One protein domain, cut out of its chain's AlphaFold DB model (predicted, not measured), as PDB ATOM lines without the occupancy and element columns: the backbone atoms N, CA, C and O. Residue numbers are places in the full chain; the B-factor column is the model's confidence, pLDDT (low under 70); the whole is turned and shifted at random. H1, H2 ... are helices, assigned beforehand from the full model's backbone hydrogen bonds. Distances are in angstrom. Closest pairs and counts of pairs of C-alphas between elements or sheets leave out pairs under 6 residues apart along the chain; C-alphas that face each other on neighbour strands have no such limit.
ATOM      1  N   GLU A   2      31.288 -35.543 -32.365       67.88
ATOM      2  CA  GLU A   2      31.364 -37.022 -32.355       67.88
ATOM      3  C   GLU A   2      31.980 -37.639 -33.623       67.88
ATOM      4  O   GLU A   2      32.938 -38.395 -33.515       67.88
ATOM      5  N   LYS A   3      31.548 -37.237 -34.830       77.81
ATOM      6  CA  LYS A   3      32.110 -37.771 -36.090       77.81
ATOM      7  C   LYS A   3      33.628 -37.608 -36.246       77.81
ATOM      8  O   LYS A   3      34.253 -38.433 -36.898       77.81
ATOM      9  N   GLN A   4      34.220 -36.546 -35.698       83.94
ATOM     10  CA  GLN A   4      35.666 -36.333 -35.820       83.94
ATOM     11  C   GLN A   4      36.436 -37.315 -34.942       83.94
ATOM     12  O   GLN A   4      37.397 -37.919 -35.408       83.94
ATOM     13  N   PHE A   5      35.969 -37.518 -33.710       86.69
ATOM     14  CA  PHE A   5      36.550 -38.499 -32.805       86.69
ATOM     15  C   PHE A   5      36.395 -39.925 -33.344       86.69
ATOM     16  O   PHE A   5      37.337 -40.710 -33.301       86.69
ATOM     17  N   GLU A   6      35.230 -40.263 -33.909       87.50
ATOM     18  CA  GLU A   6      35.030 -41.581 -34.512       87.50
ATOM     19  C   GLU A   6      35.985 -41.847 -35.676       87.50
ATOM     20  O   GLU A   6      36.579 -42.923 -35.735       87.50
ATOM     21  N   ASN A   7      36.162 -40.868 -36.565       88.88
ATOM     22  CA  ASN A   7      37.106 -40.974 -37.672       88.88
ATOM     23  C   ASN A   7      38.541 -41.129 -37.159       88.88
ATOM     24  O   ASN A   7      39.227 -42.057 -37.574       88.88
ATOM     25  N   PHE A   8      38.954 -40.288 -36.207       90.12
ATOM     26  CA  PHE A   8      40.281 -40.346 -35.597       90.12
ATOM     27  C   PHE A   8      40.561 -41.713 -34.966       90.12
ATOM     28  O   PHE A   8      41.564 -42.347 -35.267       90.12
ATOM     29  N   ARG A   9      39.634 -42.224 -34.151       90.94
ATOM     30  CA  ARG A   9      39.727 -43.560 -33.547       90.94
ATOM     31  C   ARG A   9      39.861 -44.663 -34.595       90.94
ATOM     32  O   ARG A   9      40.653 -45.579 -34.412       90.94
ATOM     33  N   ASN A  10      39.094 -44.603 -35.683       90.38
ATOM     34  CA  ASN A  10      39.191 -45.600 -36.751       90.38
ATOM     35  C   ASN A  10      40.536 -45.530 -37.479       90.38
ATOM     36  O   ASN A  10      41.103 -46.572 -37.795       90.38
ATOM     37  N   GLU A  11      41.055 -44.327 -37.718       90.50
ATOM     38  CA  GLU A  11      42.386 -44.135 -38.293       90.50
ATOM     39  C   GLU A  11      43.465 -44.698 -37.369       90.50
ATOM     40  O   GLU A  11      44.244 -45.538 -37.812       90.50
ATOM     41  N   VAL A  12      43.461 -44.320 -36.085       89.69
ATOM     42  CA  VAL A  12      44.405 -44.832 -35.077       89.69
ATOM     43  C   VAL A  12      44.348 -46.357 -35.025       89.69
ATOM     44  O   VAL A  12      45.379 -47.007 -35.158       89.69
ATOM     45  N   ASN A  13      43.155 -46.950 -34.935       90.12
ATOM     46  CA  ASN A  13      42.992 -48.403 -34.956       90.12
ATOM     47  C   ASN A  13      43.574 -49.040 -36.218       90.12
ATOM     48  O   ASN A  13      44.238 -50.069 -36.133       90.12
ATOM     49  N   LEU A  14      43.358 -48.442 -37.390       89.38
ATOM     50  CA  LEU A  14      43.911 -48.950 -38.644       89.38
ATOM     51  C   LEU A  14      45.445 -48.864 -38.662       89.38
ATOM     52  O   LEU A  14      46.106 -49.765 -39.177       89.38
ATOM     53  N   PHE A  15      46.011 -47.787 -38.117       88.81
ATOM     54  CA  PHE A  15      47.453 -47.603 -37.985       88.81
ATOM     55  C   PHE A  15      48.064 -48.620 -37.028       88.81
ATOM     56  O   PHE A  15      49.012 -49.306 -37.403       88.81
ATOM     57  N   LEU A  16      47.484 -48.770 -35.838       88.56
ATOM     58  CA  LEU A  16      47.903 -49.758 -34.849       88.56
ATOM     59  C   LEU A  16      47.783 -51.173 -35.417       88.56
ATOM     60  O   LEU A  16      48.737 -51.940 -35.345       88.56
ATOM     61  N   ALA A  17      46.671 -51.496 -36.083       88.69
ATOM     62  CA  ALA A  17      46.490 -52.808 -36.689       88.69
ATOM     63  C   ALA A  17      47.557 -53.127 -37.736       88.69
ATOM     64  O   ALA A  17      48.088 -54.230 -37.763       88.69
ATOM     65  N   LYS A  18      47.915 -52.157 -38.581       88.62
ATOM     66  CA  LYS A  18      48.988 -52.335 -39.566       88.62
ATOM     67  C   LYS A  18      50.360 -52.442 -38.910       88.62
ATOM     68  O   LYS A  18      51.168 -53.253 -39.343       88.62
ATOM     69  N   LYS A  19      50.629 -51.612 -37.902       86.44
ATOM     70  CA  LYS A  19      51.927 -51.538 -37.223       86.44
ATOM     71  C   LYS A  19      52.235 -52.810 -36.433       86.44
ATOM     72  O   LYS A  19      53.372 -53.263 -36.470       86.44
ATOM     73  N   PHE A  20      51.226 -53.365 -35.768       85.56
ATOM     74  CA  PHE A  20      51.321 -54.567 -34.935       85.56
ATOM     75  C   PHE A  20      50.799 -55.829 -35.643       85.56
ATOM     76  O   PHE A  20      50.563 -56.844 -34.998       85.56
ATOM     77  N   GLU A  21      50.580 -55.766 -36.962       86.00
ATOM     78  CA  GLU A  21      50.096 -56.885 -37.793       86.00
ATOM     79  C   GLU A  21      48.841 -57.595 -37.232       86.00
ATOM     80  O   GLU A  21      48.665 -58.813 -37.325       86.00
ATOM     81  N   ILE A  22      47.929 -56.807 -36.663       86.19
ATOM     82  CA  ILE A  22      46.688 -57.262 -36.043       86.19
ATOM     83  C   ILE A  22      45.690 -57.616 -37.142       86.19
ATOM     84  O   ILE A  22      45.212 -56.759 -37.886       86.19
ATOM     85  N   ASN A  23      45.337 -58.896 -37.211       80.06
ATOM     86  CA  ASN A  23      44.391 -59.420 -38.200       80.06
ATOM     87  C   ASN A  23      42.969 -59.607 -37.641       80.06
ATOM     88  O   ASN A  23      42.049 -59.953 -38.384       80.06
ATOM     89  N   HIS A  24      42.770 -59.396 -36.337       78.12
ATOM     90  CA  HIS A  24      41.464 -59.446 -35.678       78.12
ATOM     91  C   HIS A  24      40.846 -58.056 -35.509       78.12
ATOM     92  O   HIS A  24      41.504 -57.026 -35.627       78.12
ATOM     93  N   GLY A  25      39.541 -58.021 -35.235       80.94
ATOM     94  CA  GLY A  25      38.852 -56.769 -34.936       80.94
ATOM     95  C   GLY A  25      39.326 -56.180 -33.608       80.94
ATOM     96  O   GLY A  25      39.292 -56.861 -32.585       80.94
ATOM     97  N   ILE A  26      39.715 -54.904 -33.620       87.38
ATOM     98  CA  ILE A  26      40.115 -54.178 -32.413       87.38
ATOM     99  C   ILE A  26      38.867 -53.793 -31.612       87.38
ATOM    100  O   ILE A  26      38.000 -53.059 -32.094       87.38
ATOM    101  N   ASN A  27      38.783 -54.267 -30.368       87.19
ATOM    102  CA  ASN A  27      37.711 -53.887 -29.453       87.19
ATOM    103  C   ASN A  27      38.162 -52.752 -28.527       87.19
ATOM    104  O   ASN A  27      38.902 -52.965 -27.571       87.19
ATOM    105  N   ASN A  28      37.633 -51.552 -28.769       88.44
ATOM    106  CA  ASN A  28      37.972 -50.348 -28.006       88.44
ATOM    107  C   ASN A  28      37.574 -50.404 -26.518       88.44
ATOM    108  O   ASN A  28      38.049 -49.584 -25.738       88.44
ATOM    109  N   GLN A  29      36.686 -51.323 -26.128       88.88
ATOM    110  CA  GLN A  29      36.237 -51.487 -24.741       88.88
ATOM    111  C   GLN A  29      37.144 -52.412 -23.923       88.88
ATOM    112  O   GLN A  29      37.018 -52.456 -22.701       88.88
ATOM    113  N   LEU A  30      38.038 -53.158 -24.577       89.94
ATOM    114  CA  LEU A  30      39.016 -54.000 -23.895       89.94
ATOM    115  C   LEU A  30      40.240 -53.185 -23.480       89.94
ATOM    116  O   LEU A  30      40.483 -52.086 -23.993       89.94
ATOM    117  N   LYS A  31      41.032 -53.751 -22.567       88.88
ATOM    118  CA  LYS A  31      42.351 -53.215 -22.220       88.88
ATOM    119  C   LYS A  31      43.227 -53.124 -23.460       88.88
ATOM    120  O   LYS A  31      43.095 -53.939 -24.361       88.88
ATOM    121  N   ILE A  32      44.159 -52.179 -23.481       87.00
ATOM    122  CA  ILE A  32      45.030 -51.929 -24.643       87.00
ATOM    123  C   ILE A  32      45.785 -53.196 -25.059       87.00
ATOM    124  O   ILE A  32      45.779 -53.550 -26.235       87.00
ATOM    125  N   THR A  33      46.346 -53.927 -24.094       85.06
ATOM    126  CA  THR A  33      47.046 -55.194 -24.346       85.06
ATOM    127  C   THR A  33      46.132 -56.271 -24.916       85.06
ATOM    128  O   THR A  33      46.544 -57.006 -25.798       85.06
ATOM    129  N   GLU A  34      44.883 -56.364 -24.463       87.38
ATOM    130  CA  GLU A  34      43.925 -57.369 -24.940       87.38
ATOM    131  C   GLU A  34      43.297 -56.982 -26.285       87.38
ATOM    132  O   GLU A  34      43.108 -57.824 -27.156       87.38
ATOM    133  N   ALA A  35      42.982 -55.701 -26.466       88.38
ATOM    134  CA  ALA A  35      42.381 -55.153 -27.674       88.38
ATOM    135  C   ALA A  35      43.319 -55.290 -28.875       88.38
ATOM    136  O   ALA A  35      42.866 -55.568 -29.986       88.38
ATOM    137  N   LEU A  36      44.613 -55.085 -28.632       86.06
ATOM    138  CA  LEU A  36      45.655 -55.103 -29.649       86.06
ATOM    139  C   LEU A  36      46.504 -56.386 -29.618       86.06
ATOM    140  O   LEU A  36      47.354 -56.558 -30.482       86.06
ATOM    141  N   SER A  37      46.251 -57.294 -28.670       86.38
ATOM    142  CA  SER A  37      47.058 -58.500 -28.419       86.38
ATOM    143  C   SER A  37      48.558 -58.203 -28.285       86.38
ATOM    144  O   SER A  37      49.373 -58.843 -28.939       86.38
ATOM    145  N   LEU A  38      48.902 -57.211 -27.458       85.44
ATOM    146  CA  LEU A  38      50.276 -56.737 -27.255       85.44
ATOM    147  C   LEU A  38      50.948 -57.439 -26.081       85.44
ATOM    148  O   LEU A  38      50.365 -57.535 -24.994       85.44
ATOM    149  N   ASP A  39      52.212 -57.800 -26.276       84.69
ATOM    150  CA  ASP A  39      53.101 -58.245 -25.212       84.69
ATOM    151  C   ASP A  39      53.830 -57.058 -24.548       84.69
ATOM    152  O   ASP A  39      53.742 -55.898 -24.960       84.69
ATOM    153  N   SER A  40      54.589 -57.329 -23.481       81.88
ATOM    154  CA  SER A  40      55.323 -56.294 -22.737       81.88
ATOM    155  C   SER A  40      56.366 -55.544 -23.574       81.88
ATOM    156  O   SER A  40      56.707 -54.413 -23.236       81.88
ATOM    157  N   LEU A  41      56.893 -56.173 -24.631       84.88
ATOM    158  CA  LEU A  41      57.814 -55.530 -25.574       84.88
ATOM    159  C   LEU A  41      57.059 -54.593 -26.521       84.88
ATOM    160  O   LEU A  41      57.467 -53.447 -26.692       84.88
ATOM    161  N   ASP A  42      55.910 -55.033 -27.030       87.50
ATOM    162  CA  ASP A  42      55.095 -54.243 -27.952       87.50
ATOM    163  C   ASP A  42      54.535 -52.976 -27.293       87.50
ATOM    164  O   ASP A  42      54.334 -51.966 -27.960       87.50
ATOM    165  N   LEU A  43      54.317 -52.986 -25.972       85.00
ATOM    166  CA  LEU A  43      53.945 -51.780 -25.224       85.00
ATOM    167  C   LEU A  43      55.018 -50.685 -25.300       85.00
ATOM    168  O   LEU A  43      54.680 -49.504 -25.373       85.00
ATOM    169  N   ILE A  44      56.299 -51.060 -25.284       86.62
ATOM    170  CA  ILE A  44      57.410 -50.106 -25.414       86.62
ATOM    171  C   ILE A  44      57.413 -49.534 -26.834       86.62
ATOM    172  O   ILE A  44      57.498 -48.318 -27.003       86.62
ATOM    173  N   ASP A  45      57.242 -50.392 -27.840       87.88
ATOM    174  CA  ASP A  45      57.177 -49.968 -29.239       87.88
ATOM    175  C   ASP A  45      55.949 -49.090 -29.521       87.88
ATOM    176  O   ASP A  45      56.044 -48.113 -30.265       87.88
ATOM    177  N   LEU A  46      54.807 -49.380 -28.889       87.38
ATOM    178  CA  LEU A  46      53.594 -48.567 -28.965       87.38
ATOM    179  C   LEU A  46      53.829 -47.169 -28.409       87.38
ATOM    180  O   LEU A  46      53.445 -46.194 -29.048       87.38
ATOM    181  N   VAL A  47      54.458 -47.066 -27.235       87.25
ATOM    182  CA  VAL A  47      54.807 -45.772 -26.638       87.25
ATOM    183  C   VAL A  47      55.637 -44.954 -27.620       87.25
ATOM    184  O   VAL A  47      55.233 -43.851 -27.972       87.25
ATOM    185  N   VAL A  48      56.746 -45.518 -28.107       88.50
ATOM    186  CA  VAL A  48      57.661 -44.827 -29.028       88.50
ATOM    187  C   VAL A  48      56.932 -44.395 -30.299       88.50
ATOM    188  O   VAL A  48      57.035 -43.240 -30.704       88.50
ATOM    189  N   TYR A  49      56.130 -45.285 -30.885       87.94
ATOM    190  CA  TYR A  49      55.342 -44.987 -32.079       87.94
ATOM    191  C   TYR A  49      54.365 -43.821 -31.867       87.94
ATOM    192  O   TYR A  49      54.265 -42.935 -32.712       87.94
ATOM    193  N   LEU A  50      53.651 -43.794 -30.738       87.25
ATOM    194  CA  LEU A  50      52.715 -42.712 -30.431       87.25
ATOM    195  C   LEU A  50      53.430 -41.374 -30.220       87.25
ATOM    196  O   LEU A  50      52.929 -40.342 -30.672       87.25
ATOM    197  N   GLU A  51      54.593 -41.382 -29.566       87.69
ATOM    198  CA  GLU A  51      55.407 -40.177 -29.400       87.69
ATOM    199  C   GLU A  51      55.945 -39.657 -30.742       87.69
ATOM    200  O   GLU A  51      55.972 -38.446 -30.963       87.69
ATOM    201  N   GLU A  52      56.337 -40.540 -31.663       86.62
ATOM    202  CA  GLU A  52      56.847 -40.152 -32.983       86.62
ATOM    203  C   GLU A  52      55.745 -39.623 -33.912       86.62
ATOM    204  O   GLU A  52      55.915 -38.554 -34.509       86.62
ATOM    205  N   GLU A  53      54.608 -40.319 -33.999       85.50
ATOM    206  CA  GLU A  53      53.529 -39.957 -34.927       85.50
ATOM    207  C   GLU A  53      52.691 -38.776 -34.442       85.50
ATOM    208  O   GLU A  53      52.399 -37.853 -35.207       85.50
ATOM    209  N   TYR A  54      52.315 -38.767 -33.161       83.25
ATOM    210  CA  TYR A  54      51.418 -37.744 -32.617       83.25
ATOM    211  C   TYR A  54      52.164 -36.630 -31.878       83.25
ATOM    212  O   TYR A  54      51.547 -35.641 -31.484       83.25
ATOM    213  N   LYS A  55      53.490 -36.747 -31.699       82.38
ATOM    214  CA  LYS A  55      54.323 -35.790 -30.941       82.38
ATOM    215  C   LYS A  55      53.838 -35.538 -29.514       82.38
ATOM    216  O   LYS A  55      54.092 -34.477 -28.938       82.38
ATOM    217  N   VAL A  56      53.155 -36.525 -28.948       83.06
ATOM    218  CA  VAL A  56      52.664 -36.523 -27.569       83.06
ATOM    219  C   VAL A  56      53.701 -37.153 -26.652       83.06
ATOM    220  O   VAL A  56      54.539 -37.921 -27.106       83.06
ATOM    221  N   LYS A  57      53.651 -36.848 -25.354       79.69
ATOM    222  CA  LYS A  57      54.471 -37.548 -24.355       79.69
ATOM    223  C   LYS A  57      53.622 -38.586 -23.644       79.69
ATOM    224  O   LYS A  57      52.891 -38.251 -22.715       79.69
ATOM    225  N   VAL A  58      53.723 -39.831 -24.085       81.25
ATOM    226  CA  VAL A  58      53.029 -40.978 -23.491       81.25
ATOM    227  C   VAL A  58      54.063 -41.835 -22.777       81.25
ATOM    228  O   VAL A  58      55.126 -42.099 -23.319       81.25
ATOM    229  N   LYS A  59      53.774 -42.298 -21.558       79.56
ATOM    230  CA  LYS A  59      54.626 -43.288 -20.882       79.56
ATOM    231  C   LYS A  59      53.906 -44.616 -20.770       79.56
ATOM    232  O   LYS A  59      52.696 -44.638 -20.581       79.56
ATOM    233  N   ALA A  60      54.668 -45.710 -20.768       74.31
ATOM    234  CA  ALA A  60      54.161 -47.050 -20.467       74.31
ATOM    235  C   ALA A  60      53.381 -47.092 -19.134       74.31
ATOM    236  O   ALA A  60      52.371 -47.776 -19.021       74.31
ATOM    237  N   GLU A  61      53.807 -46.301 -18.143       77.06
ATOM    238  CA  GLU A  61      53.129 -46.160 -16.848       77.06
ATOM    239  C   GLU A  61      51.698 -45.610 -16.984       77.06
ATOM    240  O   GLU A  61      50.806 -46.080 -16.287       77.06
ATOM    241  N   ASN A  62      51.442 -44.695 -17.928       76.50
ATOM    242  CA  ASN A  62      50.098 -44.163 -18.179       76.50
ATOM    243  C   ASN A  62      49.134 -45.241 -18.700       76.50
ATOM    244  O   ASN A  62      47.932 -45.140 -18.478       76.50
ATOM    245  N   PHE A  63      49.637 -46.301 -19.345       75.31
ATOM    246  CA  PHE A  63      48.791 -47.424 -19.767       75.31
ATOM    247  C   PHE A  63      48.240 -48.212 -18.580       75.31
ATOM    248  O   PHE A  63      47.228 -48.887 -18.738       75.31
ATOM    249  N   ALA A  64      48.872 -48.127 -17.405       73.88
ATOM    250  CA  ALA A  64      48.324 -48.706 -16.184       73.88
ATOM    251  C   ALA A  64      47.094 -47.929 -15.680       73.88
ATOM    252  O   ALA A  64      46.214 -48.535 -15.070       73.88
ATOM    253  N   ASP A  65      47.017 -46.625 -15.967       81.38
ATOM    254  CA  ASP A  65      45.869 -45.774 -15.627       81.38
ATOM    255  C   ASP A  65      44.731 -45.886 -16.658       81.38
ATOM    256  O   ASP A  65      43.572 -45.591 -16.349       81.38
ATOM    257  N   PHE A  66      45.034 -46.330 -17.882       85.75
ATOM    258  CA  PHE A  66      44.039 -46.563 -18.927       85.75
ATOM    259  C   PHE A  66      43.288 -47.876 -18.695       85.75
ATOM    260  O   PHE A  66      43.867 -48.962 -18.640       85.75
ATOM    261  N   ASN A  67      41.961 -47.789 -18.608       84.88
ATOM    262  CA  ASN A  67      41.113 -48.957 -18.389       84.88
ATOM    263  C   ASN A  67      40.825 -49.684 -19.701       84.88
ATOM    264  O   ASN A  67      40.707 -50.909 -19.719       84.88
ATOM    265  N   CYS A  68      40.719 -48.936 -20.798       90.69
ATOM    266  CA  CYS A  68      40.440 -49.479 -22.117       90.69
ATOM    267  C   CYS A  68      41.179 -48.729 -23.229       90.69
ATOM    268  O   CYS A  68      41.677 -47.620 -23.048       90.69
ATOM    269  N   LEU A  69      41.219 -49.325 -24.419       89.88
ATOM    270  CA  LEU A  69      41.808 -48.693 -25.599       89.88
ATOM    271  C   LEU A  69      41.095 -47.384 -25.985       89.88
ATOM    272  O   LEU A  69      41.709 -46.482 -26.548       89.88
ATOM    273  N   ASN A  70      39.813 -47.234 -25.653       90.81
ATOM    274  CA  ASN A  70      39.108 -45.976 -25.866       90.81
ATOM    275  C   ASN A  70      39.700 -44.807 -25.058       90.81
ATOM    276  O   ASN A  70      39.667 -43.681 -25.551       90.81
ATOM    277  N   ASP A  71      40.274 -45.063 -23.879       90.50
ATOM    278  CA  ASP A  71      40.934 -44.024 -23.075       90.50
ATOM    279  C   ASP A  71      42.181 -43.496 -23.795       90.50
ATOM    280  O   ASP A  71      42.398 -42.287 -23.861       90.50
ATOM    281  N   LEU A  72      42.941 -44.394 -24.434       89.19
ATOM    282  CA  LEU A  72      44.081 -44.022 -25.273       89.19
ATOM    283  C   LEU A  72      43.641 -43.158 -26.459       89.19
ATOM    284  O   LEU A  72      44.246 -42.124 -26.732       89.19
ATOM    285  N   HIS A  73      42.577 -43.558 -27.161       90.38
ATOM    286  CA  HIS A  73      42.052 -42.778 -28.283       90.38
ATOM    287  C   HIS A  73      41.627 -41.375 -27.863       90.38
ATOM    288  O   HIS A  73      41.904 -40.416 -28.582       90.38
ATOM    289  N   LEU A  74      40.955 -41.258 -26.716       90.12
ATOM    290  CA  LEU A  74      40.521 -39.976 -26.177       90.12
ATOM    291  C   LEU A  74      41.719 -39.092 -25.828       90.12
ATOM    292  O   LEU A  74      41.781 -37.957 -26.293       90.12
ATOM    293  N   PHE A  75      42.698 -39.642 -25.107       89.44
ATOM    294  CA  PHE A  75      43.929 -38.941 -24.755       89.44
ATOM    295  C   PHE A  75      44.660 -38.409 -25.997       89.44
ATOM    296  O   PHE A  75      44.975 -37.224 -26.089       89.44
ATOM    297  N   LEU A  76      44.876 -39.268 -26.999       88.56
ATOM    298  CA  LEU A  76      45.542 -38.882 -28.245       88.56
ATOM    299  C   LEU A  76      44.765 -37.807 -29.005       88.56
ATOM    300  O   LEU A  76      45.369 -36.897 -29.576       88.56
ATOM    301  N   TYR A  77      43.435 -37.899 -29.021       89.38
ATOM    302  CA  TYR A  77      42.592 -36.910 -29.678       89.38
ATOM    303  C   TYR A  77      42.725 -35.538 -29.012       89.38
ATOM    304  O   TYR A  77      42.959 -34.549 -29.707       89.38
ATOM    305  N   GLU A  78      42.633 -35.472 -27.684       88.31
ATOM    306  CA  GLU A  78      42.749 -34.224 -26.923       88.31
ATOM    307  C   GLU A  78      44.121 -33.563 -27.113       88.31
ATOM    308  O   GLU A  78      44.195 -32.377 -27.446       88.31
ATOM    309  N   GLU A  79      45.199 -34.338 -27.001       87.06
ATOM    310  CA  GLU A  79      46.565 -33.842 -27.193       87.06
ATOM    311  C   GLU A  79      46.811 -33.358 -28.631       87.06
ATOM    312  O   GLU A  79      47.365 -32.278 -28.853       87.06
ATOM    313  N   THR A  80      46.341 -34.109 -29.633       84.19
ATOM    314  CA  THR A  80      46.494 -33.728 -31.045       84.19
ATOM    315  C   THR A  80      45.725 -32.442 -31.361       84.19
ATOM    316  O   THR A  80      46.226 -31.574 -32.078       84.19
ATOM    317  N   GLN A  81      44.516 -32.277 -30.813       81.31
ATOM    318  CA  GLN A  81      43.754 -31.036 -30.978       81.31
ATOM    319  C   GLN A  81      44.447 -29.847 -30.297       81.31
ATOM    320  O   GLN A  81      44.491 -28.761 -30.880       81.31
ATOM    321  N   ALA A  82      45.035 -30.051 -29.113       77.19
ATOM    322  CA  ALA A  82      45.784 -29.020 -28.395       77.19
ATOM    323  C   ALA A  82      47.046 -28.563 -29.152       77.19
ATOM    324  O   ALA A  82      47.402 -27.384 -29.108       77.19
ATOM    325  N   LEU A  83      47.705 -29.471 -29.882       69.50
ATOM    326  CA  LEU A  83      48.848 -29.147 -30.743       69.50
ATOM    327  C   LEU A  83      48.442 -28.354 -31.996       69.50
ATOM    328  O   LEU A  83      49.185 -27.475 -32.416       69.50
ATOM    329  N   LEU A  84      47.266 -28.626 -32.571       64.62
ATOM    330  CA  LEU A  84      46.749 -27.929 -33.761       64.62
ATOM    331  C   LEU A  84      46.216 -26.515 -33.473       64.62
ATOM    332  O   LEU A  84      46.023 -25.736 -34.404       64.62
ATOM    333  N   THR A  85      45.954 -26.179 -32.205       58.72
ATOM    334  CA  THR A  85      45.481 -24.843 -31.794       58.72
ATOM    335  C   THR A  85      46.599 -23.886 -31.369       58.72
ATOM    336  O   THR A  85      46.303 -22.761 -30.960       58.72
ATOM    337  N   LYS A  86      47.866 -24.304 -31.464       48.38
ATOM    338  CA  LYS A  86      49.049 -23.529 -31.066       48.38
ATOM    339  C   LYS A  86      49.823 -23.000 -32.268       48.38
ATOM    340  O   LYS A  86      50.316 -21.856 -32.154       48.38
TER     341      LYS A  86
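This is residues 2 to 86 of the 86 residues of a protein of Flavobacterium indicum (strain DSM 17447 / CIP 109464 / GPTSA100-9) (UniProt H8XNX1). Helix H1 crosses helix H5, H3 runs loosely beside H5, and short H2 and H4 sit near H5's first end. You read 85 residues with five named helices, H1 to H5 in order, and no named strand: all helix, compact, radius of gyration of the C-alphas 12.1 A, spanning 35 by 26 by 22 A.

Start at H1, residues 2 to 19: its residues 5 to 12 touch residues 73 to 77 of H5, residues 69 to 84, the closest C-alphas being Arg 9 and His 73, 5.8 A. Their lines are about perpendicular, only just, at 71 degrees. H2, residues 32 to 36, only just touches residues 69 to 72 of H5, with 3 pairs of C-alphas within 8 A, the closest Ile 32 and Leu 69, 4.7 A. H3, residues 40 to 54, is close but not clearly touching H5, the same way at a shallow tilt of 26 degrees; the closest C-alphas, Tyr 54 and Thr 80, are 6.5 A apart. H4, residues 62 to 65, and H5 are near each other. Every O i to N i+4 pair is within hydrogen-bond range in H1, H2 and H5, and 10 of 11 in H3; H4 is too short for one.

From C-alpha 2 at (31.364, -37.022, -32.355) H1 runs 25.6 A; H3 spans 21.4 A; H5 runs 22.9 A to C-alpha 84 at (46.749, -27.929, -33.761).

The farthest C-alphas, His 24 and Lys 86, are 37.0 A apart. The printed part has no cut; the link H1 to H2 is long. Residues 2 and 83 to 86 have pLDDT under 70.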